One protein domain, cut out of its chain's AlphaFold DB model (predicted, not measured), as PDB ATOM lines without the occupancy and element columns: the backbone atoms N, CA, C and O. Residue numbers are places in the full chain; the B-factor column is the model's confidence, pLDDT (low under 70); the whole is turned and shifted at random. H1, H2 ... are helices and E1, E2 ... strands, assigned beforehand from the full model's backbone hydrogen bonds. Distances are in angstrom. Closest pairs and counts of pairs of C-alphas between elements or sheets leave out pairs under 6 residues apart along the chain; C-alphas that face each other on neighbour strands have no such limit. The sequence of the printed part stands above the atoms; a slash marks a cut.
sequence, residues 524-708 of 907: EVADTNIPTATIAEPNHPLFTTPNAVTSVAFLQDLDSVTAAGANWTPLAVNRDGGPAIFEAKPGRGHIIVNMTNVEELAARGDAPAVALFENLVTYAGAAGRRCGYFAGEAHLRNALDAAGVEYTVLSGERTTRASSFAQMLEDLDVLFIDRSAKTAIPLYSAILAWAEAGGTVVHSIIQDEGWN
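Overview. This is residues 524 to 708 of the 907 residues of an uncharacterized protein of Armatimonadetes bacterium (UniProt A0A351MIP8). A twisted sheet of eight strands, curled like part of a barrel, makes the core; H1, H2, H3 and H4 gather at its hollow side, and H6, with H5 beside it, lies over the other. The small sheet of E1 and E3 sits beside E5. The 185 printed residues have six named helices and ten named strands, in the order E1 E2 H1 E3 E4 E5 E6 H2 H3 E7 H4 E8 H5 E9 H6 E10; the class is mixed. The whole is compact, with a radius of gyration of the C-alphas of 15.2 A and spans of 41 by 33 by 29 A.

Arrangement. The mixed large sheet runs E2, residues 532 to 535, E4, 569 to 574, E5, 579 to 584, E6, 590 to 594, E10, 696 to 700, E9, 670 to 673, E7, 627 to 630, and E8, 647 to 649. E2 and E4 are antiparallel, with N 533 and O 573 2.9 A apart. E4, E5 and E6 form a meander, antiparallel neighbours in a row, of two hairpins; N 571 and O 581 are 2.8 A apart, N 584 and O 591 2.9 A. From E6 to E8 neighbours are parallel, for instance with N 592 and O 697 2.8 A apart. H6, residues 684 to 693, is over E10 at a height of 9.0 A over the sheet. H5, residues 658 to 666, touches H6 at the C-alphas of Ala 662 and Ala 686, 5.3 A apart. H4, residues 634 to 642, only just lies over E9, with 3 C-alphas falling on it. H2, residues 598 to 603, touches H4 at the C-alphas of Ala 603 and Ala 639, 4.4 A apart. H3, residues 607 to 619, touches H2 with residues 608 to 613 alone, closest at the C-alphas of Val 610 and Ala 602, 4.4 A. H1, residues 541 to 544, touches H3 at the C-alphas of Leu 542 and Asn 615, 5.2 A apart. E7, H4, E8 and E9, H6, E10 are strand-helix-strand units, parallel neighbours joined through a helix; E6, H2, H3, E7 and E8, H5, E9 are split ones, with strands between; these crossovers are right-handed. E1, residues 524 to 526, and E3, residues 560 to 564, are antiparallel, with N 526 and O 560 2.8 A apart. In H2 to H6 every O i to N i+4 pair is within hydrogen-bond range; H1 is too short for one.

Along the chain. E1 begins at C-alpha 524 (-54.085, -101.731, 66.308) and E10 ends at C-alpha 700 (-44.276, -106.276, 54.660). H3 spans 18.2 A from first to last C-alpha, H6 14.0 A and E4 13.8 A.

Size, cuts and confidence. The farthest C-alphas, of Thr 550 and Glu 653, are 42.6 A apart. The printed part has no cut; the link from H1 to E3 is long. pLDDT is under 70 at residues 631 to 634, 651 to 660, 676 to 685 and 702 to 708.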
ATOM      1  N   GLU A 524     -54.396-101.058  65.045       78.88
ATOM      2  CA  GLU A 524     -54.085-101.731  66.308       78.88
ATOM      3  C   GLU A 524     -53.504-103.108  65.980       78.88
ATOM      4  O   GLU A 524     -54.163-103.916  65.325       78.88
ATOM      5  N   VAL A 525     -52.259-103.347  66.393       78.06
ATOM      6  CA  VAL A 525     -51.501-104.566  66.081       78.06
ATOM      7  C   VAL A 525     -51.308-105.392  67.352       78.06
ATOM      8  O   VAL A 525     -51.115-104.838  68.434       78.06
ATOM      9  N   ALA A 526     -51.360-106.715  67.230       74.06
ATOM     10  CA  ALA A 526     -51.066-107.666  68.292       74.06
ATOM     11  C   ALA A 526     -50.085-108.740  67.805       74.06
ATOM     12  O   ALA A 526     -50.314-109.365  66.768       74.06
ATOM     13  N   ASP A 527     -49.057-109.011  68.613       76.31
ATOM     14  CA  ASP A 527     -48.073-110.084  68.407       76.31
ATOM     15  C   ASP A 527     -48.737-111.458  68.597       76.31
ATOM     16  O   ASP A 527     -48.772-112.053  69.678       76.31
ATOM     17  N   THR A 528     -49.417-111.899  67.542       76.19
ATOM     18  CA  THR A 528     -50.218-113.121  67.505       76.19
ATOM     19  C   THR A 528     -50.215-113.682  66.092       76.19
ATOM     20  O   THR A 528     -50.715-113.063  65.156       76.19
ATOM     21  N   ASN A 529     -49.705-114.903  65.953       79.31
ATOM     22  CA  ASN A 529     -49.671-115.589  64.668       79.31
ATOM     23  C   ASN A 529     -51.032-116.219  64.347       79.31
ATOM     24  O   ASN A 529     -51.395-117.249  64.929       79.31
ATOM     25  N   ILE A 530     -51.766-115.652  63.389       79.00
ATOM     26  CA  ILE A 530     -53.111-116.111  63.019       79.00
ATOM     27  C   ILE A 530     -53.095-116.633  61.576       79.00
ATOM     28  O   ILE A 530     -52.692-115.919  60.665       79.00
ATOM     29  N   PRO A 531     -53.549-117.870  61.304       82.38
ATOM     30  CA  PRO A 531     -53.676-118.343  59.929       82.38
ATOM     31  C   PRO A 531     -54.607-117.447  59.101       82.38
ATOM     32  O   PRO A 531     -55.698-117.083  59.562       82.38
ATOM     33  N   THR A 532     -54.229-117.157  57.856       73.81
ATOM     34  CA  THR A 532     -55.076-116.380  56.948       73.81
ATOM     35  C   THR A 532     -56.294-117.217  56.512       73.81
ATOM     36  O   THR A 532     -56.213-118.442  56.387       73.81
ATOM     37  N   ALA A 533     -57.463-116.593  56.321       75.19
ATOM     38  CA  ALA A 533     -58.727-117.310  56.124       75.19
ATOM     39  C   ALA A 533     -59.318-117.150  54.721       75.19
ATOM     40  O   ALA A 533     -59.473-118.140  54.003       75.19
ATOM     41  N   THR A 534     -59.682-115.930  54.326       90.00
ATOM     42  CA  THR A 534     -60.459-115.700  53.097       90.00
ATOM     43  C   THR A 534     -60.041-114.434  52.372       90.00
ATOM     44  O   THR A 534     -59.709-113.428  52.996       90.00
ATOM     45  N   ILE A 535     -60.135-114.468  51.042       94.31
ATOM     46  CA  ILE A 535     -60.033-113.278  50.199       94.31
ATOM     47  C   ILE A 535     -61.348-112.500  50.330       94.31
ATOM     48  O   ILE A 535     -62.410-113.039  50.017       94.31
ATOM     49  N   ALA A 536     -61.272-111.260  50.810       93.19
ATOM     50  CA  ALA A 536     -62.425-110.380  50.977       93.19
ATOM     51  C   ALA A 536     -62.848-109.755  49.637       93.19
ATOM     52  O   ALA A 536     -64.038-109.676  49.345       93.19
ATOM     53  N   GLU A 537     -61.874-109.409  48.788       94.50
ATOM     54  CA  GLU A 537     -62.091-108.775  47.482       94.50
ATOM     55  C   GLU A 537     -61.571-109.665  46.332       94.50
ATOM     56  O   GLU A 537     -60.509-109.410  45.762       94.50
ATOM     57  N   PRO A 538     -62.284-110.742  45.945       91.50
ATOM     58  CA  PRO A 538     -61.770-111.765  45.022       91.50
ATOM     59  C   PRO A 538     -61.534-111.282  43.585       91.50
ATOM     60  O   PRO A 538     -60.810-111.928  42.834       91.50
ATOM     61  N   ASN A 539     -62.133-110.156  43.193       94.25
ATOM     62  CA  ASN A 539     -61.931-109.550  41.872       94.25
ATOM     63  C   ASN A 539     -60.804-108.508  41.866       94.25
ATOM     64  O   ASN A 539     -60.578-107.854  40.847       94.25
ATOM     65  N   HIS A 540     -60.133-108.309  42.998       95.50
ATOM     66  CA  HIS A 540     -59.070-107.328  43.105       95.50
ATOM     67  C   HIS A 540     -57.873-107.717  42.216       95.50
ATOM     68  O   HIS A 540     -57.544-108.907  42.132       95.50
ATOM     69  N   PRO A 541     -57.184-106.759  41.562       93.88
ATOM     70  CA  PRO A 541     -56.022-107.053  40.718       93.88
ATOM     71  C   PRO A 541     -54.949-107.888  41.423       93.88
ATOM     72  O   PRO A 541     -54.392-108.797  40.815       93.88
ATOM     73  N   LEU A 542     -54.758-107.667  42.727       94.31
ATOM     74  CA  LEU A 542     -53.827-108.429  43.567       94.31
ATOM     75  C   LEU A 542     -54.074-109.950  43.563       94.31
ATOM     76  O   LEU A 542     -53.150-110.729  43.771       94.31
ATOM     77  N   PHE A 543     -55.301-110.400  43.310       95.88
ATOM     78  CA  PHE A 543     -55.639-111.827  43.268       95.88
ATOM     79  C   PHE A 543     -55.929-112.337  41.858       95.88
ATOM     80  O   PHE A 543     -56.217-113.517  41.678       95.88
ATOM     81  N   THR A 544     -55.878-111.468  40.849       95.31
ATOM     82  CA  THR A 544     -56.326-111.807  39.493       95.31
ATOM     83  C   THR A 544     -55.284-111.551  38.412       95.31
ATOM     84  O   THR A 544     -55.430-112.096  37.321       95.31
ATOM     85  N   THR A 545     -54.255-110.733  38.670       91.25
ATOM     86  CA  THR A 545     -53.276-110.318  37.657       91.25
ATOM     87  C   THR A 545     -51.850-110.285  38.219       91.25
ATOM     88  O   THR A 545     -51.634-109.601  39.218       91.25
ATOM     89  N   PRO A 546     -50.868-110.919  37.547       91.31
ATOM     90  CA  PRO A 546     -51.005-111.733  36.331       91.31
ATOM     91  C   PRO A 546     -51.613-113.125  36.572       91.31
ATOM     92  O   PRO A 546     -52.065-113.760  35.620       91.31
ATOM     93  N   ASN A 547     -51.656-113.586  37.822       95.25
ATOM     94  CA  ASN A 547     -52.068-114.934  38.195       95.25
ATOM     95  C   ASN A 547     -53.431-114.947  38.902       95.25
ATOM     96  O   ASN A 547     -53.755-114.055  39.688       95.25
ATOM     97  N   ALA A 548     -54.217-116.004  38.681       94.44
ATOM     98  CA  ALA A 548     -55.484-116.221  39.377       94.44
ATOM     99  C   ALA A 548     -55.254-116.915  40.733       94.44
ATOM    100  O   ALA A 548     -55.117-118.136  40.804       94.44
ATOM    101  N   VAL A 549     -55.234-116.132  41.813       94.38
ATOM    102  CA  VAL A 549     -55.094-116.596  43.199       94.38
ATOM    103  C   VAL A 549     -56.481-116.734  43.825       94.38
ATOM    104  O   VAL A 549     -57.141-115.753  44.143       94.38
ATOM    105  N   THR A 550     -56.947-117.970  44.012       91.88
ATOM    106  CA  THR A 550     -58.302-118.247  44.532       91.88
ATOM    107  C   THR A 550     -58.344-118.540  46.032       91.88
ATOM    108  O   THR A 550     -59.419-118.752  46.589       91.88
ATOM    109  N   SER A 551     -57.188-118.622  46.691       91.62
ATOM    110  CA  SER A 551     -57.084-118.862  48.129       91.62
ATOM    111  C   SER A 551     -55.795-118.272  48.679       91.62
ATOM    112  O   SER A 551     -54.775-118.286  48.001       91.62
ATOM    113  N   VAL A 552     -55.858-117.815  49.926       92.31
ATOM    114  CA  VAL A 552     -54.723-117.357  50.741       92.31
ATOM    115  C   VAL A 552     -54.561-118.206  52.008       92.31
ATOM    116  O   VAL A 552     -53.794-117.864  52.893       92.31
ATOM    117  N   ALA A 553     -55.271-119.335  52.121       89.81
ATOM    118  CA  ALA A 553     -55.288-120.159  53.338       89.81
ATOM    119  C   ALA A 553     -53.962-120.896  53.625       89.81
ATOM    120  O   ALA A 553     -53.837-121.555  54.655       89.81
ATOM    121  N   PHE A 554     -53.002-120.824  52.697       88.69
ATOM    122  CA  PHE A 554     -51.636-121.319  52.871       88.69
ATOM    123  C   PHE A 554     -50.730-120.317  53.606       88.69
ATOM    124  O   PHE A 554     -49.619-120.677  53.984       88.69
ATOM    125  N   LEU A 555     -51.206-119.085  53.804       91.12
ATOM    126  CA  LEU A 555     -50.490-118.013  54.478       91.12
ATOM    127  C   LEU A 555     -50.797-117.979  55.979       91.12
ATOM    128  O   LEU A 555     -51.846-118.441  56.448       91.12
ATOM    129  N   GLN A 556     -49.866-117.395  56.723       87.62
ATOM    130  CA  GLN A 556     -49.992-117.126  58.146       87.62
ATOM    131  C   GLN A 556     -49.594-115.679  58.418       87.62
ATOM    132  O   GLN A 556     -48.542-115.237  57.952       87.62
ATOM    133  N   ASP A 557     -50.431-114.973  59.174       84.94
ATOM    134  CA  ASP A 557     -50.094-113.666  59.717       84.94
ATOM    135  C   ASP A 557     -48.929-113.848  60.690       84.94
ATOM    136  O   ASP A 557     -48.982-114.723  61.562       84.94
ATOM    137  N   LEU A 558     -47.885-113.046  60.515       75.62
ATOM    138  CA  LEU A 558     -46.739-113.014  61.425       75.62
ATOM    139  C   LEU A 558     -46.973-112.049  62.596       75.62
ATOM    140  O   LEU A 558     -46.370-112.218  63.645       75.62
ATOM    141  N   ASP A 559     -47.895-111.100  62.412       78.38
ATOM    142  CA  ASP A 559     -48.494-110.227  63.422       78.38
ATOM    143  C   ASP A 559     -49.942-109.943  62.994       78.38
ATOM    144  O   ASP A 559     -50.223-109.862  61.794       78.38
ATOM    145  N   SER A 560     -50.876-109.784  63.934       81.38
ATOM    146  CA  SER A 560     -52.291-109.588  63.595       81.38
ATOM    147  C   SER A 560     -52.749-108.149  63.794       81.38
ATOM    148  O   SER A 560     -52.339-107.467  64.730       81.38
ATOM    149  N   VAL A 561     -53.641-107.677  62.923       85.56
ATOM    150  CA  VAL A 561     -54.328-106.392  63.100       85.56
ATOM    151  C   VAL A 561     -55.674-106.645  63.776       85.56
ATOM    152  O   VAL A 561     -56.561-107.276  63.199       85.56
ATOM    153  N   THR A 562     -55.836-106.147  65.000       81.12
ATOM    154  CA  THR A 562     -57.045-106.327  65.822       81.12
ATOM    155  C   THR A 562     -58.109-105.269  65.537       81.12
ATOM    156  O   THR A 562     -59.302-105.545  65.671       81.12
ATOM    157  N   ALA A 563     -57.699-104.077  65.099       80.56
ATOM    158  CA  ALA A 563     -58.589-103.020  64.633       80.56
ATOM    159  C   ALA A 563     -57.911-102.153  63.564       80.56
ATOM    160  O   ALA A 563     -56.714-101.879  63.634       80.56
ATOM    161  N   ALA A 564     -58.694-101.685  62.593       82.25
ATOM    162  CA  ALA A 564     -58.243-100.773  61.549       82.25
ATOM    163  C   ALA A 564     -59.216 -99.597  61.395       82.25
ATOM    164  O   ALA A 564     -60.434 -99.760  61.498       82.25
ATOM    165  N   GLY A 565     -58.669 -98.408  61.157       78.31
ATOM    166  CA  GLY A 565     -59.402 -97.185  60.872       78.31
ATOM    167  C   GLY A 565     -60.114 -97.247  59.519       78.31
ATOM    168  O   GLY A 565     -59.791 -98.064  58.656       78.31
ATOM    169  N   ALA A 566     -61.096 -96.364  59.330       82.38
ATOM    170  CA  ALA A 566     -62.016 -96.389  58.192       82.38
ATOM    171  C   ALA A 566     -61.360 -96.210  56.807       82.38
ATOM    172  O   ALA A 566     -61.997 -96.522  55.801       82.38
ATOM    173  N   ASN A 567     -60.119 -95.722  56.733       83.81
ATOM    174  CA  ASN A 567     -59.403 -95.527  55.468       83.81
ATOM    175  C   ASN A 567     -58.706 -96.793  54.944       83.81
ATOM    176  O   ASN A 567     -58.217 -96.786  53.813       83.81
ATOM    177  N   TRP A 568     -58.679 -97.877  55.726       88.62
ATOM    178  CA  TRP A 568     -58.138 -99.167  55.301       88.62
ATOM    179  C   TRP A 568     -59.217-100.057  54.685       88.62
ATOM    180  O   TRP A 568     -60.298-100.236  55.241       88.62
ATOM    181  N   THR A 569     -58.899-100.660  53.542       92.75
ATOM    182  CA  THR A 569     -59.746-101.636  52.848       92.75
ATOM    183  C   THR A 569     -59.113-103.027  52.952       92.75
ATOM    184  O   THR A 569     -58.076-103.267  52.327       92.75
ATOM    185  N   PRO A 570     -59.701-103.963  53.722       93.44
ATOM    186  CA  PRO A 570     -59.241-105.347  53.771       93.44
ATOM    187  C   PRO A 570     -59.415-106.044  52.416       93.44
ATOM    188  O   PRO A 570     -60.525-106.134  51.898       93.44
ATOM    189  N   LEU A 571     -58.328-106.573  51.857       95.50
ATOM    190  CA  LEU A 571     -58.324-107.367  50.623       95.50
ATOM    191  C   LEU A 571     -58.373-108.873  50.928       95.50
ATOM    192  O   LEU A 571     -59.023-109.640  50.216       95.50
ATOM    193  N   ALA A 572     -57.732-109.289  52.019       94.12
ATOM    194  CA  ALA A 572     -57.837-110.606  52.635       94.12
ATOM    195  C   ALA A 572     -57.904-110.474  54.161       94.12
ATOM    196  O   ALA A 572     -57.348-109.535  54.734       94.12
ATOM    197  N   VAL A 573     -58.563-111.429  54.814       93.56
ATOM    198  CA  VAL A 573     -58.742-111.454  56.272       93.56
ATOM    199  C   VAL A 573     -58.240-112.757  56.880       93.56
ATOM    200  O   VAL A 573     -58.282-113.822  56.249       93.56
ATOM    201  N   ASN A 574     -57.782-112.668  58.123       90.88
ATOM    202  CA  ASN A 574     -57.387-113.807  58.933       90.88
ATOM    203  C   ASN A 574     -58.592-114.501  59.584       90.88
ATOM    204  O   ASN A 574     -59.744-114.091  59.412       90.88
ATOM    205  N   ARG A 575     -58.344-115.611  60.290       87.69
ATOM    206  CA  ARG A 575     -59.412-116.421  60.910       87.69
ATOM    207  C   ARG A 575     -60.221-115.699  61.979       87.69
ATOM    208  O   ARG A 575     -61.373-116.078  62.188       87.69
ATOM    209  N   ASP A 576     -59.655-114.665  62.583       87.12
ATOM    210  CA  ASP A 576     -60.317-113.867  63.611       87.12
ATOM    211  C   ASP A 576     -61.018-112.632  63.012       87.12
ATOM    212  O   ASP A 576     -61.641-111.852  63.728       87.12
ATOM    213  N   GLY A 577     -60.984-112.486  61.682       86.31
ATOM    214  CA  GLY A 577     -61.633-111.402  60.946       86.31
ATOM    215  C   GLY A 577     -60.806-110.120  60.850       86.31
ATOM    216  O   GLY A 577     -61.301-109.136  60.300       86.31
ATOM    217  N   GLY A 578     -59.565-110.125  61.344       87.75
ATOM    218  CA  GLY A 578     -58.611-109.031  61.169       87.75
ATOM    219  C   GLY A 578     -58.061-108.972  59.736       87.75
ATOM    220  O   GLY A 578     -58.030-109.998  59.048       87.75
ATOM    221  N   PRO A 579     -57.648-107.794  59.240       91.00
ATOM    222  CA  PRO A 579     -57.077-107.668  57.905       91.00
ATOM    223  C   PRO A 579     -55.676-108.298  57.837       91.00
ATOM    224  O   PRO A 579     -54.792-107.949  58.613       91.00
ATOM    225  N   ALA A 580     -55.479-109.206  56.879       90.88
ATOM    226  CA  ALA A 580     -54.214-109.910  56.635       90.88
ATOM    227  C   ALA A 580     -53.445-109.313  55.445       90.88
ATOM    228  O   ALA A 580     -52.229-109.144  55.480       90.88
ATOM    229  N   ILE A 581     -54.174-108.952  54.386       93.38
ATOM    230  CA  ILE A 581     -53.668-108.155  53.266       93.38
ATOM    231  C   ILE A 581     -54.674-107.043  53.053       93.38
ATOM    232  O   ILE A 581     -55.872-107.309  52.943       93.38
ATOM    233  N   PHE A 582     -54.224-105.802  53.019       92.88
ATOM    234  CA  PHE A 582     -55.123-104.660  52.978       92.88
ATOM    235  C   PHE A 582     -54.446-103.456  52.345       92.88
ATOM    236  O   PHE A 582     -53.226-103.407  52.198       92.88
ATOM    237  N   GLU A 583     -55.256-102.499  51.914       92.81
ATOM    238  CA  GLU A 583     -54.759-101.335  51.198       92.81
ATOM    239  C   GLU A 583     -55.412-100.039  51.658       92.81
ATOM    240  O   GLU A 583     -56.504-100.037  52.230       92.81
ATOM    241  N   ALA A 584     -54.754 -98.924  51.361       89.00
ATOM    242  CA  ALA A 584     -55.345 -97.603  51.457       89.00
ATOM    243  C   ALA A 584     -54.818 -96.672  50.362       89.00
ATOM    244  O   ALA A 584     -53.694 -96.811  49.884       89.00
ATOM    245  N   LYS A 585     -55.642 -95.696  49.966       89.25
ATOM    246  CA  LYS A 585     -55.393 -94.791  48.827       89.25
ATOM    247  C   LYS A 585     -55.300 -93.332  49.292       89.25
ATOM    248  O   LYS A 585     -56.269 -92.586  49.132       89.25
ATOM    249  N   PRO A 586     -54.183 -92.912  49.914       80.88
ATOM    250  CA  PRO A 586     -53.990 -91.523  50.317       80.88
ATOM    251  C   PRO A 586     -53.730 -90.640  49.091       80.88
ATOM    252  O   PRO A 586     -52.842 -90.913  48.283       80.88
ATOM    253  N   GLY A 587     -54.496 -89.555  48.947       84.12
ATOM    254  CA  GLY A 587     -54.326 -88.602  47.849       84.12
ATOM    255  C   GLY A 587     -54.381 -89.270  46.468       84.12
ATOM    256  O   GLY A 587     -55.440 -89.727  46.038       84.12
ATOM    257  N   ARG A 588     -53.250 -89.270  45.747       87.06
ATOM    258  CA  ARG A 588     -53.115 -89.876  44.410       87.06
ATOM    259  C   ARG A 588     -52.366 -91.210  44.387       87.06
ATOM    260  O   ARG A 588     -52.297 -91.807  43.314       87.06
ATOM    261  N   GLY A 589     -51.761 -91.627  45.494       90.06
ATOM    262  CA  GLY A 589     -50.936 -92.830  45.546       90.06
ATOM    263  C   GLY A 589     -51.608 -93.976  46.274       90.06
ATOM    264  O   GLY A 589     -52.837 -94.038  46.397       90.06
ATOM    265  N   HIS A 590     -50.781 -94.922  46.711       90.06
ATOM    266  CA  HIS A 590     -51.271 -96.198  47.198       90.06
ATOM    267  C   HIS A 590     -50.376 -96.812  48.272       90.06
ATOM    268  O   HIS A 590     -49.156 -96.768  48.161       90.06
ATOM    269  N   ILE A 591     -50.981 -97.405  49.298       89.94
ATOM    270  CA  ILE A 591     -50.277 -98.140  50.348       89.94
ATOM    271  C   ILE A 591     -50.877 -99.536  50.426       89.94
ATOM    272  O   ILE A 591     -52.071 -99.678  50.678       89.94
ATOM    273  N   ILE A 592     -50.044-100.550  50.222       92.50
ATOM    274  CA  ILE A 592     -50.408-101.961  50.325       92.50
ATOM    275  C   ILE A 592     -49.663-102.539  51.519       92.50
ATOM    276  O   ILE A 592     -48.441-102.415  51.607       92.50
ATOM    277  N   VAL A 593     -50.395-103.185  52.416       90.00
ATOM    278  CA  VAL A 593     -49.835-103.870  53.577       90.00
ATOM    279  C   VAL A 593     -50.094-105.356  53.445       90.00
ATOM    280  O   VAL A 593     -51.229-105.787  53.228       90.00
ATOM    281  N   ASN A 594     -49.033-106.132  53.611       89.94
ATOM    282  CA  ASN A 594     -49.105-107.570  53.754       89.94
ATOM    283  C   ASN A 594     -48.603-107.970  55.147       89.94
ATOM    284  O   ASN A 594     -47.427-107.802  55.440       89.94
ATOM    285  N   MET A 595     -49.475-108.529  55.987       88.00
ATOM    286  CA  MET A 595     -49.131-109.027  57.329       88.00
ATOM    287  C   MET A 595     -48.714-110.503  57.336       88.00
ATOM    288  O   MET A 595     -48.464-111.077  58.394       88.00
ATOM    289  N   THR A 596     -48.666-111.136  56.164       89.62
ATOM    290  CA  THR A 596     -48.462-112.580  56.027       89.62
ATOM    291  C   THR A 596     -47.033-112.946  55.649       89.62
ATOM    292  O   THR A 596     -46.290-112.126  55.125       89.62
ATOM    293  N   ASN A 597     -46.675-114.218  55.812       89.00
ATOM    294  CA  ASN A 597     -45.395-114.801  55.398       89.00
ATOM    295  C   ASN A 597     -45.228-115.059  53.878       89.00
ATOM    296  O   ASN A 597     -44.446-115.936  53.490       89.00
ATOM    297  N   VAL A 598     -45.954-114.354  52.997       92.06
ATOM    298  CA  VAL A 598     -45.922-114.617  51.541       92.06
ATOM    299  C   VAL A 598     -44.523-114.442  50.945       92.06
ATOM    300  O   VAL A 598     -44.132-115.229  50.089       92.06
ATOM    301  N   GLU A 599     -43.741-113.467  51.411       88.56
ATOM    302  CA  GLU A 599     -42.402-113.178  50.894       88.56
ATOM    303  C   GLU A 599     -41.417-114.291  51.257       88.56
ATOM    304  O   GLU A 599     -40.626-114.722  50.420       88.56
ATOM    305  N   GLU A 600     -41.503-114.818  52.482       86.69
ATOM    306  CA  GLU A 600     -40.668-115.932  52.941       86.69
ATOM    307  C   GLU A 600     -40.921-117.196  52.107       86.69
ATOM    308  O   GLU A 600     -39.980-117.890  51.711       86.69
ATOM    309  N   LEU A 601     -42.191-117.494  51.821       90.06
ATOM    310  CA  LEU A 601     -42.581-118.640  51.003       90.06
ATOM    311  C   LEU A 601     -42.224-118.436  49.523       90.06
ATOM    312  O   LEU A 601     -41.706-119.358  48.888       90.06
ATOM    313  N   ALA A 602     -42.429-117.231  48.985       90.56
ATOM    314  CA  ALA A 602     -42.087-116.892  47.607       90.56
ATOM    315  C   ALA A 602     -40.574-116.984  47.362       90.56
ATOM    316  O   ALA A 602     -40.147-117.613  46.395       90.56
ATOM    317  N   ALA A 603     -39.754-116.463  48.281       85.00
ATOM    318  CA  ALA A 603     -38.296-116.579  48.224       85.00
ATOM    319  C   ALA A 603     -37.806-118.042  48.242       85.00
ATOM    320  O   ALA A 603     -36.738-118.352  47.716       85.00
ATOM    321  N   ARG A 604     -38.588-118.961  48.826       86.88
ATOM    322  CA  ARG A 604     -38.321-120.412  48.828       86.88
ATOM    323  C   ARG A 604     -38.860-121.142  47.593       86.88
ATOM    324  O   ARG A 604     -38.637-122.344  47.462       86.88
ATOM    325  N   GLY A 605     -39.554-120.443  46.695       88.06
ATOM    326  CA  GLY A 605     -40.132-121.011  45.480       88.06
ATOM    327  C   GLY A 605     -41.461-121.745  45.684       88.06
ATOM    328  O   GLY A 605     -41.815-122.582  44.852       88.06
ATOM    329  N   ASP A 606     -42.203-121.472  46.765       94.25
ATOM    330  CA  ASP A 606     -43.563-121.999  46.928       94.25
ATOM    331  C   ASP A 606     -44.481-121.428  45.836       94.25
ATOM    332  O   ASP A 606     -44.702-120.222  45.766       94.25
ATOM    333  N   ALA A 607     -45.000-122.282  44.952       94.12
ATOM    334  CA  ALA A 607     -45.677-121.825  43.738       94.12
ATOM    335  C   ALA A 607     -46.909-120.923  43.999       94.12
ATOM    336  O   ALA A 607     -47.035-119.902  43.316       94.12
ATOM    337  N   PRO A 608     -47.807-121.230  44.962       93.31
ATOM    338  CA  PRO A 608     -48.880-120.313  45.355       93.31
ATOM    339  C   PRO A 608     -48.382-118.954  45.865       93.31
ATOM    340  O   PRO A 608     -48.933-117.924  45.469       93.31
ATOM    341  N   ALA A 609     -47.345-118.937  46.708       93.56
ATOM    342  CA  ALA A 609     -46.768-117.699  47.228       93.56
ATOM    343  C   ALA A 609     -46.071-116.875  46.136       93.56
ATOM    344  O   ALA A 609     -46.283-115.668  46.065       93.56
ATOM    345  N   VAL A 610     -45.309-117.523  45.247       94.81
ATOM    346  CA  VAL A 610     -44.668-116.886  44.083       94.81
ATOM    347  C   VAL A 610     -45.719-116.207  43.208       94.81
ATOM    348  O   VAL A 610     -45.582-115.029  42.895       94.81
ATOM    349  N   ALA A 611     -46.810-116.905  42.881       95.44
ATOM    350  CA  ALA A 611     -47.875-116.347  42.051       95.44
ATOM    351  C   ALA A 611     -48.538-115.110  42.685       95.44
ATOM    352  O   ALA A 611     -48.828-114.138  41.984       95.44
ATOM    353  N   LEU A 612     -48.774-115.132  44.001       95.69
ATOM    354  CA  LEU A 612     -49.336-113.992  44.730       95.69
ATOM    355  C   LEU A 612     -48.334-112.836  44.857       95.69
ATOM    356  O   LEU A 612     -48.724-111.677  44.727       95.69
ATOM    357  N   PHE A 613     -47.053-113.127  45.069       94.62
ATOM    358  CA  PHE A 613     -46.015-112.104  45.139       94.62
ATOM    359  C   PHE A 613     -45.797-111.420  43.779       94.62
ATOM    360  O   PHE A 613     -45.700-110.198  43.712       94.62
ATOM    361  N   GLU A 614     -45.842-112.162  42.668       94.38
ATOM    362  CA  GLU A 614     -45.846-111.588  41.313       94.38
ATOM    363  C   GLU A 614     -47.048-110.661  41.077       94.38
ATOM    364  O   GLU A 614     -46.908-109.594  40.466       94.38
ATOM    365  N   ASN A 615     -48.229-111.033  41.588       95.56
ATOM    366  CA  ASN A 615     -49.398-110.158  41.556       95.56
ATOM    367  C   ASN A 615     -49.175-108.885  42.376       95.56
ATOM    368  O   ASN A 615     -49.536-107.805  41.914       95.56
ATOM    369  N   LEU A 616     -48.563-108.987  43.562       93.81
ATOM    370  CA  LEU A 616     -48.235-107.839  44.409       93.81
ATOM    371  C   LEU A 616     -47.283-106.873  43.699       93.81
ATOM    372  O   LEU A 616     -47.575-105.682  43.612       93.81
ATOM    373  N   VAL A 617     -46.194-107.388  43.127       93.06
ATOM    374  CA  VAL A 617     -45.208-106.613  42.355       93.06
ATOM    375  C   VAL A 617     -45.865-105.933  41.148       93.06
ATOM    376  O   VAL A 617     -45.626-104.751  40.882       93.06
ATOM    377  N   THR A 618     -46.733-106.655  40.436       93.62
ATOM    378  CA  THR A 618     -47.468-106.124  39.278       93.62
ATOM    379  C   THR A 618     -48.456-105.040  39.692       93.62
ATOM    380  O   THR A 618     -48.529-103.990  39.054       93.62
ATOM    381  N   TYR A 619     -49.201-105.272  40.771       93.75
ATOM    382  CA  TYR A 619     -50.210-104.348  41.267       93.75
ATOM    383  C   TYR A 619     -49.600-103.071  41.856       93.75
ATOM    384  O   TYR A 619     -50.123-101.982  41.628       93.75
ATOM    385  N   ALA A 620     -48.451-103.186  42.523       91.38
ATOM    386  CA  ALA A 620     -47.648-102.049  42.955       91.38
ATOM    387  C   ALA A 620     -47.052-101.253  41.776       91.38
ATOM    388  O   ALA A 620     -46.559-100.145  41.966       91.38
ATOM    389  N   GLY A 621     -47.085-101.804  40.558       89.25
ATOM    390  CA  GLY A 621     -46.538-101.165  39.366       89.25
ATOM    391  C   GLY A 621     -45.011-101.137  39.337       89.25
ATOM    392  O   GLY A 621     -44.447-100.280  38.669       89.25
ATOM    393  N   ALA A 622     -44.337-102.051  40.037       88.25
ATOM    394  CA  ALA A 622     -42.879-102.042  40.175       88.25
ATOM    395  C   ALA A 622     -42.132-102.369  38.865       88.25
ATOM    396  O   ALA A 622     -41.020-101.895  38.635       88.25
ATOM    397  N   ALA A 623     -42.744-103.146  37.966       81.75
ATOM    398  CA  ALA A 623     -42.114-103.554  36.713       81.75
ATOM    399  C   ALA A 623     -41.776-102.350  35.807       81.75
ATOM    400  O   ALA A 623     -42.663-101.636  35.334       81.75
ATOM    401  N   GLY A 624     -40.481-102.149  35.530       75.69
ATOM    402  CA  GLY A 624     -39.982-101.061  34.677       75.69
ATOM    403  C   GLY A 624     -40.061 -99.664  35.305       75.69
ATOM    404  O   GLY A 624     -39.970 -98.668  34.583       75.69
ATOM    405  N   ARG A 625     -40.257 -99.578  36.626       87.50
ATOM    406  CA  ARG A 625     -40.299 -98.335  37.406       87.50
ATOM    407  C   ARG A 625     -39.111 -98.234  38.355       87.50
ATOM    408  O   ARG A 625     -38.430 -99.220  38.622       87.50
ATOM    409  N   ARG A 626     -38.867 -97.029  38.878       91.00
ATOM    410  CA  ARG A 626     -37.798 -96.788  39.851       91.00
ATOM    411  C   ARG A 626     -38.276 -97.260  41.222       91.00
ATOM    412  O   ARG A 626     -39.132 -96.619  41.832       91.00
ATOM    413  N   CYS A 627     -37.761 -98.398  41.673       93.12
ATOM    414  CA  CYS A 627     -38.126 -98.980  42.959       93.12
ATOM    415  C   CYS A 627     -37.060 -98.675  44.015       93.12
ATOM    416  O   CYS A 627     -35.863 -98.714  43.730       93.12
ATOM    417  N   GLY A 628     -37.490 -98.389  45.238       89.12
ATOM    418  CA  GLY A 628     -36.637 -98.347  46.421       89.12
ATOM    419  C   GLY A 628     -36.931 -99.522  47.345       89.12
ATOM    420  O   GLY A 628     -38.067 -99.992  47.397       89.12
ATOM    421  N   TYR A 629     -35.926 -99.971  48.091       86.25
ATOM    422  CA  TYR A 629     -36.068-100.965  49.157       86.25
ATOM    423  C   TYR A 629     -35.485-100.413  50.460       86.25
ATOM    424  O   TYR A 629     -34.349 -99.934  50.469       86.25
ATOM    425  N   PHE A 630     -36.249-100.462  51.553       78.31
ATOM    426  CA  PHE A 630     -35.872 -99.886  52.844       78.31
ATOM    427  C   PHE A 630     -35.856-100.937  53.977       78.31
ATOM    428  O   PHE A 630     -36.928-101.374  54.400       78.31
ATOM    429  N   ALA A 631     -34.626-101.237  54.462       67.38
ATOM    430  CA  ALA A 631     -34.181-102.193  55.518       67.38
ATOM    431  C   ALA A 631     -34.700-103.640  55.331       67.38
ATOM    432  O   ALA A 631     -35.642-103.804  54.587       67.38
ATOM    433  N   GLY A 632     -34.155-104.760  55.837       58.34
ATOM    434  CA  GLY A 632     -33.088-105.082  56.807       58.34
ATOM    435  C   GLY A 632     -32.981-106.609  57.088       58.34
ATOM    436  O   GLY A 632     -31.941-107.085  57.535       58.34
ATOM    437  N   GLU A 633     -33.996-107.408  56.731       56.00
ATOM    438  CA  GLU A 633     -33.947-108.876  56.678       56.00
ATOM    439  C   GLU A 633     -33.985-109.410  55.236       56.00
ATOM    440  O   GLU A 633     -34.431-108.747  54.302       56.00
ATOM    441  N   ALA A 634     -33.518-110.646  55.031       61.25
ATOM    442  CA  ALA A 634     -33.419-111.227  53.695       61.25
ATOM    443  C   ALA A 634     -34.775-111.544  53.037       61.25
ATOM    444  O   ALA A 634     -34.799-111.778  51.839       61.25
ATOM    445  N   HIS A 635     -35.903-111.611  53.751       74.88
ATOM    446  CA  HIS A 635     -37.119-112.232  53.202       74.88
ATOM    447  C   HIS A 635     -37.760-111.445  52.050       74.88
ATOM    448  O   HIS A 635     -37.878-111.991  50.951       74.88
ATOM    449  N   LEU A 636     -38.122-110.171  52.259       83.19
ATOM    450  CA  LEU A 636     -38.689-109.337  51.191       83.19
ATOM    451  C   LEU A 636     -37.658-109.100  50.087       83.19
ATOM    452  O   LEU A 636     -37.983-109.211  48.908       83.19
ATOM    453  N   ARG A 637     -36.398-108.857  50.463       84.38
ATOM    454  CA  ARG A 637     -35.293-108.695  49.513       84.38
ATOM    455  C   ARG A 637     -35.128-109.913  48.602       84.38
ATOM    456  O   ARG A 637     -35.123-109.766  47.388       84.38
ATOM    457  N   ASN A 638     -35.051-111.114  49.171       83.25
ATOM    458  CA  ASN A 638     -34.896-112.355  48.414       83.25
ATOM    459  C   ASN A 638     -36.099-112.607  47.505       83.25
ATOM    460  O   ASN A 638     -35.929-113.119  46.403       83.25
ATOM    461  N   ALA A 639     -37.310-112.259  47.950       87.25
ATOM    462  CA  ALA A 639     -38.501-112.362  47.117       87.25
ATOM    463  C   ALA A 639     -38.446-111.380  45.931       87.25
ATOM    464  O   ALA A 639     -38.754-111.773  44.807       87.25
ATOM    465  N   LEU A 640     -38.001-110.135  46.150       90.00
ATOM    466  CA  LEU A 640     -37.781-109.140  45.090       90.00
ATOM    467  C   LEU A 640     -36.701-109.593  44.096       90.00
ATOM    468  O   LEU A 640     -36.923-109.525  42.886       90.00
ATOM    469  N   ASP A 641     -35.578-110.111  44.599       86.69
ATOM    470  CA  ASP A 641     -34.480-110.646  43.790       86.69
ATOM    471  C   ASP A 641     -34.954-111.850  42.954       86.69
ATOM    472  O   ASP A 641     -34.695-111.921  41.751       86.69
ATOM    473  N   ALA A 642     -35.720-112.768  43.556       84.81
ATOM    474  CA  ALA A 642     -36.312-113.917  42.868       84.81
ATOM    475  C   ALA A 642     -37.348-113.506  41.806       84.81
ATOM    476  O   ALA A 642     -37.459-114.162  40.770       84.81
ATOM    477  N   ALA A 643     -38.077-112.410  42.040       87.62
ATOM    478  CA  ALA A 643     -39.024-111.823  41.094       87.62
ATOM    479  C   ALA A 643     -38.354-110.938  40.021       87.62
ATOM    480  O   ALA A 643     -39.038-110.445  39.122       87.62
ATOM    481  N   GLY A 644     -37.033-110.731  40.089       88.94
ATOM    482  CA  GLY A 644     -36.284-109.916  39.132       88.94
ATOM    483  C   GLY A 644     -36.601-108.419  39.201       88.94
ATOM    484  O   GLY A 644     -36.531-107.734  38.180       88.94
ATOM    485  N   VAL A 645     -36.986-107.907  40.373       90.19
ATOM    486  CA  VAL A 645     -37.249-106.477  40.581       90.19
ATOM    487  C   VAL A 645     -35.928-105.752  40.822       90.19
ATOM    488  O   VAL A 645     -35.224-106.041  41.783       90.19
ATOM    489  N   GLU A 646     -35.600-104.776  39.975       89.75
ATOM    490  CA  GLU A 646     -34.479-103.868  40.225       89.75
ATOM    491  C   GLU A 646     -34.901-102.772  41.208       89.75
ATOM    492  O   GLU A 646     -35.918-102.103  41.010       89.75
ATOM    493  N   TYR A 647     -34.115-102.561  42.260       88.88
ATOM    494  CA  TYR A 647     -34.377-101.539  43.268       88.88
ATOM    495  C   TYR A 647     -33.090-100.857  43.728       88.88
ATOM    496  O   TYR A 647     -31.994-101.412  43.662       88.88
ATOM    497  N   THR A 648     -33.238 -99.635  44.233       85.50
ATOM    498  CA  THR A 648     -32.186 -98.932  44.967       85.50
ATOM    499  C   THR A 648     -32.373 -99.190  46.455       85.50
ATOM    500  O   THR A 648     -33.442 -98.929  47.006       85.50
ATOM    501  N   VAL A 649     -31.343 -99.712  47.113       78.75
ATOM    502  CA  VAL A 649     -31.345 -99.875  48.567       78.75
ATOM    503  C   VAL A 649     -31.235 -98.494  49.215       78.75
ATOM    504  O   VAL A 649     -30.335 -97.725  48.893       78.75
ATOM    505  N   LEU A 650     -32.167 -98.180  50.112       75.06
ATOM    506  CA  LEU A 650     -32.251 -96.898  50.818       75.06
ATOM    507  C   LEU A 650     -31.726 -96.976  52.267       75.06
ATOM    508  O   LEU A 650     -31.896 -96.024  53.032       75.06
ATOM    509  N   SER A 651     -31.114 -98.101  52.658       60.75
ATOM    510  CA  SER A 651     -30.474 -98.280  53.966       60.75
ATOM    511  C   SER A 651     -29.031 -97.775  53.962       60.75
ATOM    512  O   SER A 651     -28.260 -98.137  53.078       60.75
ATOM    513  N   GLY A 652     -28.664 -97.017  54.998       53.72
ATOM    514  CA  GLY A 652     -27.277 -96.667  55.311       53.72
ATOM    515  C   GLY A 652     -26.762 -95.397  54.621       53.72
ATOM    516  O   GLY A 652     -26.876 -95.222  53.417       53.72
ATOM    517  N   GLU A 653     -26.165 -94.515  55.429       39.59
ATOM    518  CA  GLU A 653     -25.330 -93.342  55.086       39.59
ATOM    519  C   GLU A 653     -25.973 -91.959  54.838       39.59
ATOM    520  O   GLU A 653     -25.247 -90.970  54.949       39.59
ATOM    521  N   ARG A 654     -27.281 -91.791  54.566       39.53
ATOM    522  CA  ARG A 654     -27.838 -90.435  54.259       39.53
ATOM    523  C   ARG A 654     -29.223 -90.071  54.805       39.53
ATOM    524  O   ARG A 654     -29.689 -88.952  54.576       39.53
ATOM    525  N   THR A 655     -29.910 -90.972  55.494       50.00
ATOM    526  CA  THR A 655     -31.371 -90.897  55.686       50.00
ATOM    527  C   THR A 655     -31.813 -90.731  57.136       50.00
ATOM    528  O   THR A 655     -32.882 -91.192  57.501       50.00
ATOM    529  N   THR A 656     -31.046 -90.045  57.984       45.62
ATOM    530  CA  THR A 656     -31.535 -89.667  59.329       45.62
ATOM    531  C   THR A 656     -32.425 -88.422  59.298       45.62
ATOM    532  O   THR A 656     -33.170 -88.167  60.240       45.62
ATOM    533  N   ARG A 657     -32.405 -87.658  58.195       53.22
ATOM    534  CA  ARG A 657     -33.258 -86.483  57.987       53.22
ATOM    535  C   ARG A 657     -34.455 -86.829  57.117       53.22
ATOM    536  O   ARG A 657     -34.301 -87.277  55.980       53.22
ATOM    537  N   ALA A 658     -35.653 -86.492  57.590       55.44
ATOM    538  CA  ALA A 658     -36.868 -86.595  56.783       55.44
ATOM    539  C   ALA A 658     -36.756 -85.812  55.458       55.44
ATOM    540  O   ALA A 658     -37.314 -86.234  54.448       55.44
ATOM    541  N   SER A 659     -36.001 -84.707  55.432       56.59
ATOM    542  CA  SER A 659     -35.778 -83.892  54.232       56.59
ATOM    543  C   SER A 659     -34.858 -84.548  53.198       56.59
ATOM    544  O   SER A 659     -35.170 -84.501  52.009       56.59
ATOM    545  N   SER A 660     -33.758 -85.189  53.614       65.06
ATOM    546  CA  SER A 660     -32.884 -85.917  52.683       65.06
ATOM    547  C   SER A 660     -33.579 -87.167  52.154       65.06
ATOM    548  O   SER A 660     -33.481 -87.477  50.969       65.06
ATOM    549  N   PHE A 661     -34.339 -87.857  53.008       72.81
ATOM    550  CA  PHE A 661     -35.124 -89.009  52.590       72.81
ATOM    551  C   PHE A 661     -36.256 -88.624  51.638       72.81
ATOM    552  O   PHE A 661     -36.428 -89.282  50.619       72.81
ATOM    553  N   ALA A 662     -36.964 -87.520  51.893       72.56
ATOM    554  CA  ALA A 662     -37.965 -87.002  50.962       72.56
ATOM    555  C   ALA A 662     -37.375 -86.751  49.565       72.56
ATOM    556  O   ALA A 662     -37.987 -87.153  48.581       72.56
ATOM    557  N   GLN A 663     -36.166 -86.181  49.474       76.00
ATOM    558  CA  GLN A 663     -35.466 -86.012  48.192       76.00
ATOM    559  C   GLN A 663     -35.157 -87.349  47.515       76.00
ATOM    560  O   GLN A 663     -35.319 -87.473  46.308       76.00
ATOM    561  N   MET A 664     -34.752 -88.372  48.272       79.75
ATOM    562  CA  MET A 664     -34.549 -89.713  47.711       79.75
ATOM    563  C   MET A 664     -35.849 -90.315  47.172       79.75
ATOM    564  O   MET A 664     -35.834 -90.959  46.128       79.75
ATOM    565  N   LEU A 665     -36.977 -90.075  47.845       84.38
ATOM    566  CA  LEU A 665     -38.287 -90.539  47.387       84.38
ATOM    567  C   LEU A 665     -38.737 -89.849  46.086       84.38
ATOM    568  O   LEU A 665     -39.442 -90.474  45.297       84.38
ATOM    569  N   GLU A 666     -38.318 -88.607  45.805       84.75
ATOM    570  CA  GLU A 666     -38.650 -87.908  44.543       84.75
ATOM    571  C   GLU A 666     -38.193 -88.688  43.296       84.75
ATOM    572  O   GLU A 666     -38.823 -88.620  42.233       84.75
ATOM    573  N   ASP A 667     -37.131 -89.482  43.437       85.31
ATOM    574  CA  ASP A 667     -36.582 -90.305  42.367       85.31
ATOM    575  C   ASP A 667     -37.202 -91.701  42.261       85.31
ATOM    576  O   ASP A 667     -36.802 -92.486  41.401       85.31
ATOM    577  N   LEU A 668     -38.212 -92.010  43.071       91.88
ATOM    578  CA  LEU A 668     -38.851 -93.317  43.108       91.88
ATOM    579  C   LEU A 668     -40.313 -93.246  42.673       91.88
ATOM    580  O   LEU A 668     -40.986 -92.222  42.781       91.88
ATOM    581  N   ASP A 669     -40.808 -94.373  42.174       93.12
ATOM    582  CA  ASP A 669     -42.222 -94.617  41.888       93.12
ATOM    583  C   ASP A 669     -42.835 -95.577  42.929       93.12
ATOM    584  O   ASP A 669     -43.995 -95.420  43.318       93.12
ATOM    585  N   VAL A 670     -42.050 -96.564  43.383       94.25
ATOM    586  CA  VAL A 670     -42.469 -97.616  44.322       94.25
ATOM    587  C   VAL A 670     -41.447 -97.751  45.446       94.25
ATOM    588  O   VAL A 670     -40.245 -97.773  45.190       94.25
ATOM    589  N   LEU A 671     -41.916 -97.868  46.684       91.50
ATOM    590  CA  LEU A 671     -41.095 -98.095  47.866       91.50
ATOM    591  C   LEU A 671     -41.517 -99.397  48.553       91.50
ATOM    592  O   LEU A 671     -42.647 -99.514  49.024       91.50
ATOM    593  N   PHE A 672     -40.592-100.347  48.639       89.25
ATOM    594  CA  PHE A 672     -40.733-101.575  49.411       89.25
ATOM    595  C   PHE A 672     -40.135-101.382  50.805       89.25
ATOM    596  O   PHE A 672     -38.987-100.956  50.930       89.25
ATOM    597  N   ILE A 673     -40.911-101.691  51.839       83.25
ATOM    598  CA  ILE A 673     -40.505-101.579  53.242       83.25
ATOM    599  C   ILE A 673     -40.647-102.953  53.889       83.25
ATOM    600  O   ILE A 673     -41.712-103.571  53.828       83.25
ATOM    601  N   ASP A 674     -39.562-103.432  54.478       78.75
ATOM    602  CA  ASP A 674     -39.510-104.709  55.184       78.75
ATOM    603  C   ASP A 674     -39.928-104.557  56.652       78.75
ATOM    604  O   ASP A 674     -39.810-103.483  57.246       78.75
ATOM    605  N   ARG A 675     -40.329-105.667  57.273       70.69
ATOM    606  CA  ARG A 675     -40.743-105.738  58.682       70.69
ATOM    607  C   ARG A 675     -39.686-105.255  59.675       70.69
ATOM    608  O   ARG A 675     -40.005-104.801  60.770       70.69
ATOM    609  N   SER A 676     -38.415-105.352  59.294       63.19
ATOM    610  CA  SER A 676     -37.258-104.955  60.105       63.19
ATOM    611  C   SER A 676     -36.971-103.447  60.082       63.19
ATOM    612  O   SER A 676     -36.089-102.980  60.806       63.19
ATOM    613  N   ALA A 677     -37.731-102.658  59.314       63.72
ATOM    614  CA  ALA A 677     -37.573-101.213  59.148       63.72
ATOM    615  C   ALA A 677     -37.969-100.368  60.381       63.72
ATOM    616  O   ALA A 677     -38.569 -99.301  60.254       63.72
ATOM    617  N   LYS A 678     -37.584-100.779  61.594       54.34
ATOM    618  CA  LYS A 678     -37.838-100.042  62.848       54.34
ATOM    619  C   LYS A 678     -37.214 -98.637  62.844       54.34
ATOM    620  O   LYS A 678     -37.689 -97.733  63.524       54.34
ATOM    621  N   THR A 679     -36.179 -98.419  62.031       51.41
ATOM    622  CA  THR A 679     -35.529 -97.114  61.825       51.41
ATOM    623  C   THR A 679     -36.298 -96.176  60.885       51.41
ATOM    624  O   THR A 679     -35.964 -94.997  60.823       51.41
ATOM    625  N   ALA A 680     -37.353 -96.637  60.195       51.19
ATOM    626  CA  ALA A 680     -38.203 -95.789  59.349       51.19
ATOM    627  C   ALA A 680     -39.157 -94.885  60.146       51.19
ATOM    628  O   ALA A 680     -39.744 -93.971  59.569       51.19
ATOM    629  N   ILE A 681     -39.316 -95.104  61.460       51.00
ATOM    630  CA  ILE A 681     -40.264 -94.360  62.309       51.00
ATOM    631  C   ILE A 681     -40.142 -92.829  62.160       51.00
ATOM    632  O   ILE A 681     -41.170 -92.161  62.006       51.00
ATOM    633  N   PRO A 682     -38.935 -92.228  62.138       52.09
ATOM    634  CA  PRO A 682     -38.776 -90.792  61.903       52.09
ATOM    635  C   PRO A 682     -39.131 -90.349  60.471       52.09
ATOM    636  O   PRO A 682     -39.454 -89.182  60.261       52.09
ATOM    637  N   LEU A 683     -39.095 -91.267  59.501       62.06
ATOM    638  CA  LEU A 683     -39.207 -91.020  58.061       62.06
ATOM    639  C   LEU A 683     -40.628 -91.203  57.502       62.06
ATOM    640  O   LEU A 683     -40.913 -90.727  56.401       62.06
ATOM    641  N   TYR A 684     -41.543 -91.837  58.244       68.88
ATOM    642  CA  TYR A 684     -42.897 -92.154  57.764       68.88
ATOM    643  C   TYR A 684     -43.706 -90.941  57.292       68.88
ATOM    644  O   TYR A 684     -44.510 -91.067  56.369       68.88
ATOM    645  N   SER A 685     -43.473 -89.748  57.848       61.75
ATOM    646  CA  SER A 685     -44.131 -88.528  57.363       61.75
ATOM    647  C   SER A 685     -43.730 -88.173  55.930       61.75
ATOM    648  O   SER A 685     -44.572 -87.722  55.158       61.75
ATOM    649  N   ALA A 686     -42.465 -88.393  55.559       71.38
ATOM    650  CA  ALA A 686     -42.003 -88.196  54.188       71.38
ATOM    651  C   ALA A 686     -42.602 -89.257  53.252       71.38
ATOM    652  O   ALA A 686     -43.045 -88.918  52.159       71.38
ATOM    653  N   ILE A 687     -42.693 -90.511  53.714       79.12
ATOM    654  CA  ILE A 687     -43.301 -91.615  52.955       79.12
ATOM    655  C   ILE A 687     -44.774 -91.338  52.669       79.12
ATOM    656  O   ILE A 687     -45.196 -91.468  51.523       79.12
ATOM    657  N   LEU A 688     -45.556 -90.920  53.673       74.81
ATOM    658  CA  LEU A 688     -46.965 -90.609  53.450       74.81
ATOM    659  C   LEU A 688     -47.129 -89.404  52.524       74.81
ATOM    660  O   LEU A 688     -47.918 -89.482  51.592       74.81
ATOM    661  N   ALA A 689     -46.394 -88.309  52.744       75.25
ATOM    662  CA  ALA A 689     -46.491 -87.132  51.879       75.25
ATOM    663  C   ALA A 689     -46.155 -87.480  50.416       75.25
ATOM    664  O   ALA A 689     -46.817 -87.023  49.483       75.25
ATOM    665  N   TRP A 690     -45.157 -88.342  50.216       86.81
ATOM    666  CA  TRP A 690     -44.809 -88.885  48.910       86.81
ATOM    667  C   TRP A 690     -45.912 -89.794  48.337       86.81
ATOM    668  O   TRP A 690     -46.274 -89.656  47.165       86.81
ATOM    669  N   ALA A 691     -46.519 -90.658  49.155       86.75
ATOM    670  CA  ALA A 691     -47.658 -91.483  48.756       86.75
ATOM    671  C   ALA A 691     -48.877 -90.620  48.375       86.75
ATOM    672  O   ALA A 691     -49.441 -90.793  47.300       86.75
ATOM    673  N   GLU A 692     -49.233 -89.601  49.160       83.75
ATOM    674  CA  GLU A 692     -50.285 -88.631  48.823       83.75
ATOM    675  C   GLU A 692     -50.014 -87.929  47.485       83.75
ATOM    676  O   GLU A 692     -50.936 -87.683  46.694       83.75
ATOM    677  N   ALA A 693     -48.738 -87.656  47.196       86.00
ATOM    678  CA  ALA A 693     -48.290 -87.064  45.946       86.00
ATOM    679  C   ALA A 693     -48.316 -88.035  44.750       86.00
ATOM    680  O   ALA A 693     -48.227 -87.558  43.616       86.00
ATOM    681  N   GLY A 694     -48.525 -89.339  44.954       89.31
ATOM    682  CA  GLY A 694     -48.660 -90.340  43.890       89.31
ATOM    683  C   GLY A 694     -47.718 -91.542  43.991       89.31
ATOM    684  O   GLY A 694     -47.761 -92.387  43.100       89.31
ATOM    685  N   GLY A 695     -46.879 -91.623  45.026       92.56
ATOM    686  CA  GLY A 695     -46.019 -92.780  45.278       92.56
ATOM    687  C   GLY A 695     -46.794 -94.034  45.696       92.56
ATOM    688  O   GLY A 695     -47.904 -93.948  46.230       92.56
ATOM    689  N   THR A 696     -46.203 -95.207  45.462       94.44
ATOM    690  CA  THR A 696     -46.754 -96.498  45.912       94.44
ATOM    691  C   THR A 696     -45.863 -97.112  46.985       94.44
ATOM    692  O   THR A 696     -44.670 -97.293  46.768       94.44
ATOM    693  N   VAL A 697     -46.438 -97.469  48.129       90.75
ATOM    694  CA  VAL A 697     -45.751 -98.161  49.225       90.75
ATOM    695  C   VAL A 697     -46.233 -99.605  49.293       90.75
ATOM    696  O   VAL A 697     -47.438 -99.857  49.311       90.75
ATOM    697  N   VAL A 698     -45.296-100.544  49.375       90.56
ATOM    698  CA  VAL A 698     -45.559-101.950  49.694       90.56
ATOM    699  C   VAL A 698     -44.854-102.268  51.002       90.56
ATOM    700  O   VAL A 698     -43.626-102.272  51.058       90.56
ATOM    701  N   HIS A 699     -45.630-102.507  52.053       84.00
ATOM    702  CA  HIS A 699     -45.113-102.788  53.384       84.00
ATOM    703  C   HIS A 699     -45.336-104.246  53.762       84.00
ATOM    704  O   HIS A 699     -46.472-104.724  53.793       84.00
ATOM    705  N   SER A 700     -44.249-104.928  54.105       78.94
ATOM    706  CA  SER A 700     -44.276-106.276  54.660       78.94
ATOM    707  C   SER A 700     -44.249-106.187  56.182       78.94
ATOM    708  O   SER A 700     -43.292-105.662  56.729       78.94
ATOM    709  N   ILE A 701     -45.324-106.637  56.831       71.44
ATOM    710  CA  ILE A 701     -45.539-106.843  58.275       71.44
ATOM    711  C   ILE A 701     -45.201-105.643  59.171       71.44
ATOM    712  O   ILE A 701     -44.064-105.199  59.303       71.44
ATOM    713  N   ILE A 702     -46.214-105.145  59.869       67.38
ATOM    714  CA  ILE A 702     -46.074-104.052  60.829       67.38
ATOM    715  C   ILE A 702     -45.905-104.655  62.225       67.38
ATOM    716  O   ILE A 702     -46.841-105.267  62.722       67.38
ATOM    717  N   GLN A 703     -44.749-104.464  62.863       58.22
ATOM    718  CA  GLN A 703     -44.456-105.068  64.175       58.22
ATOM    719  C   GLN A 703     -44.714-104.143  65.376       58.22
ATOM    720  O   GLN A 703     -44.555-104.561  66.522       58.22
ATOM    721  N   ASP A 704     -45.058-102.870  65.154       55.66
ATOM    722  CA  ASP A 704     -45.262-101.910  66.240       55.66
ATOM    723  C   ASP A 704     -46.404-100.914  65.988       55.66
ATOM    724  O   ASP A 704     -46.850-100.675  64.865       55.66
ATOM    725  N   GLU A 705     -46.862-100.278  67.070       48.53
ATOM    726  CA  GLU A 705     -47.783 -99.137  66.996       48.53
ATOM    727  C   GLU A 705     -47.137 -97.893  66.347       48.53
ATOM    728  O   GLU A 705     -47.814 -96.892  66.124       48.53
ATOM    729  N   GLY A 706     -45.835 -97.913  66.042       50.44
ATOM    730  CA  GLY A 706     -45.094 -96.812  65.424       50.44
ATOM    731  C   GLY A 706     -45.439 -96.595  63.948       50.44
ATOM    732  O   GLY A 706     -45.338 -95.466  63.462       50.44
ATOM    733  N   TRP A 707     -45.912 -97.634  63.252       53.31
ATOM    734  CA  TRP A 707     -46.451 -97.514  61.892       53.31
ATOM    735  C   TRP A 707     -47.872 -96.958  61.842       53.31
ATOM    736  O   TRP A 707     -48.346 -96.576  60.773       53.31
ATOM    737  N   ASN A 708     -48.562 -96.916  62.986       55.91
ATOM    738  CA  ASN A 708     -49.929 -96.446  63.065       55.91
ATOM    739  C   ASN A 708     -50.012 -95.039  62.443       55.91
ATOM    740  O   ASN A 708     -49.360 -94.111  62.923       55.91
TER     741      ASN A 708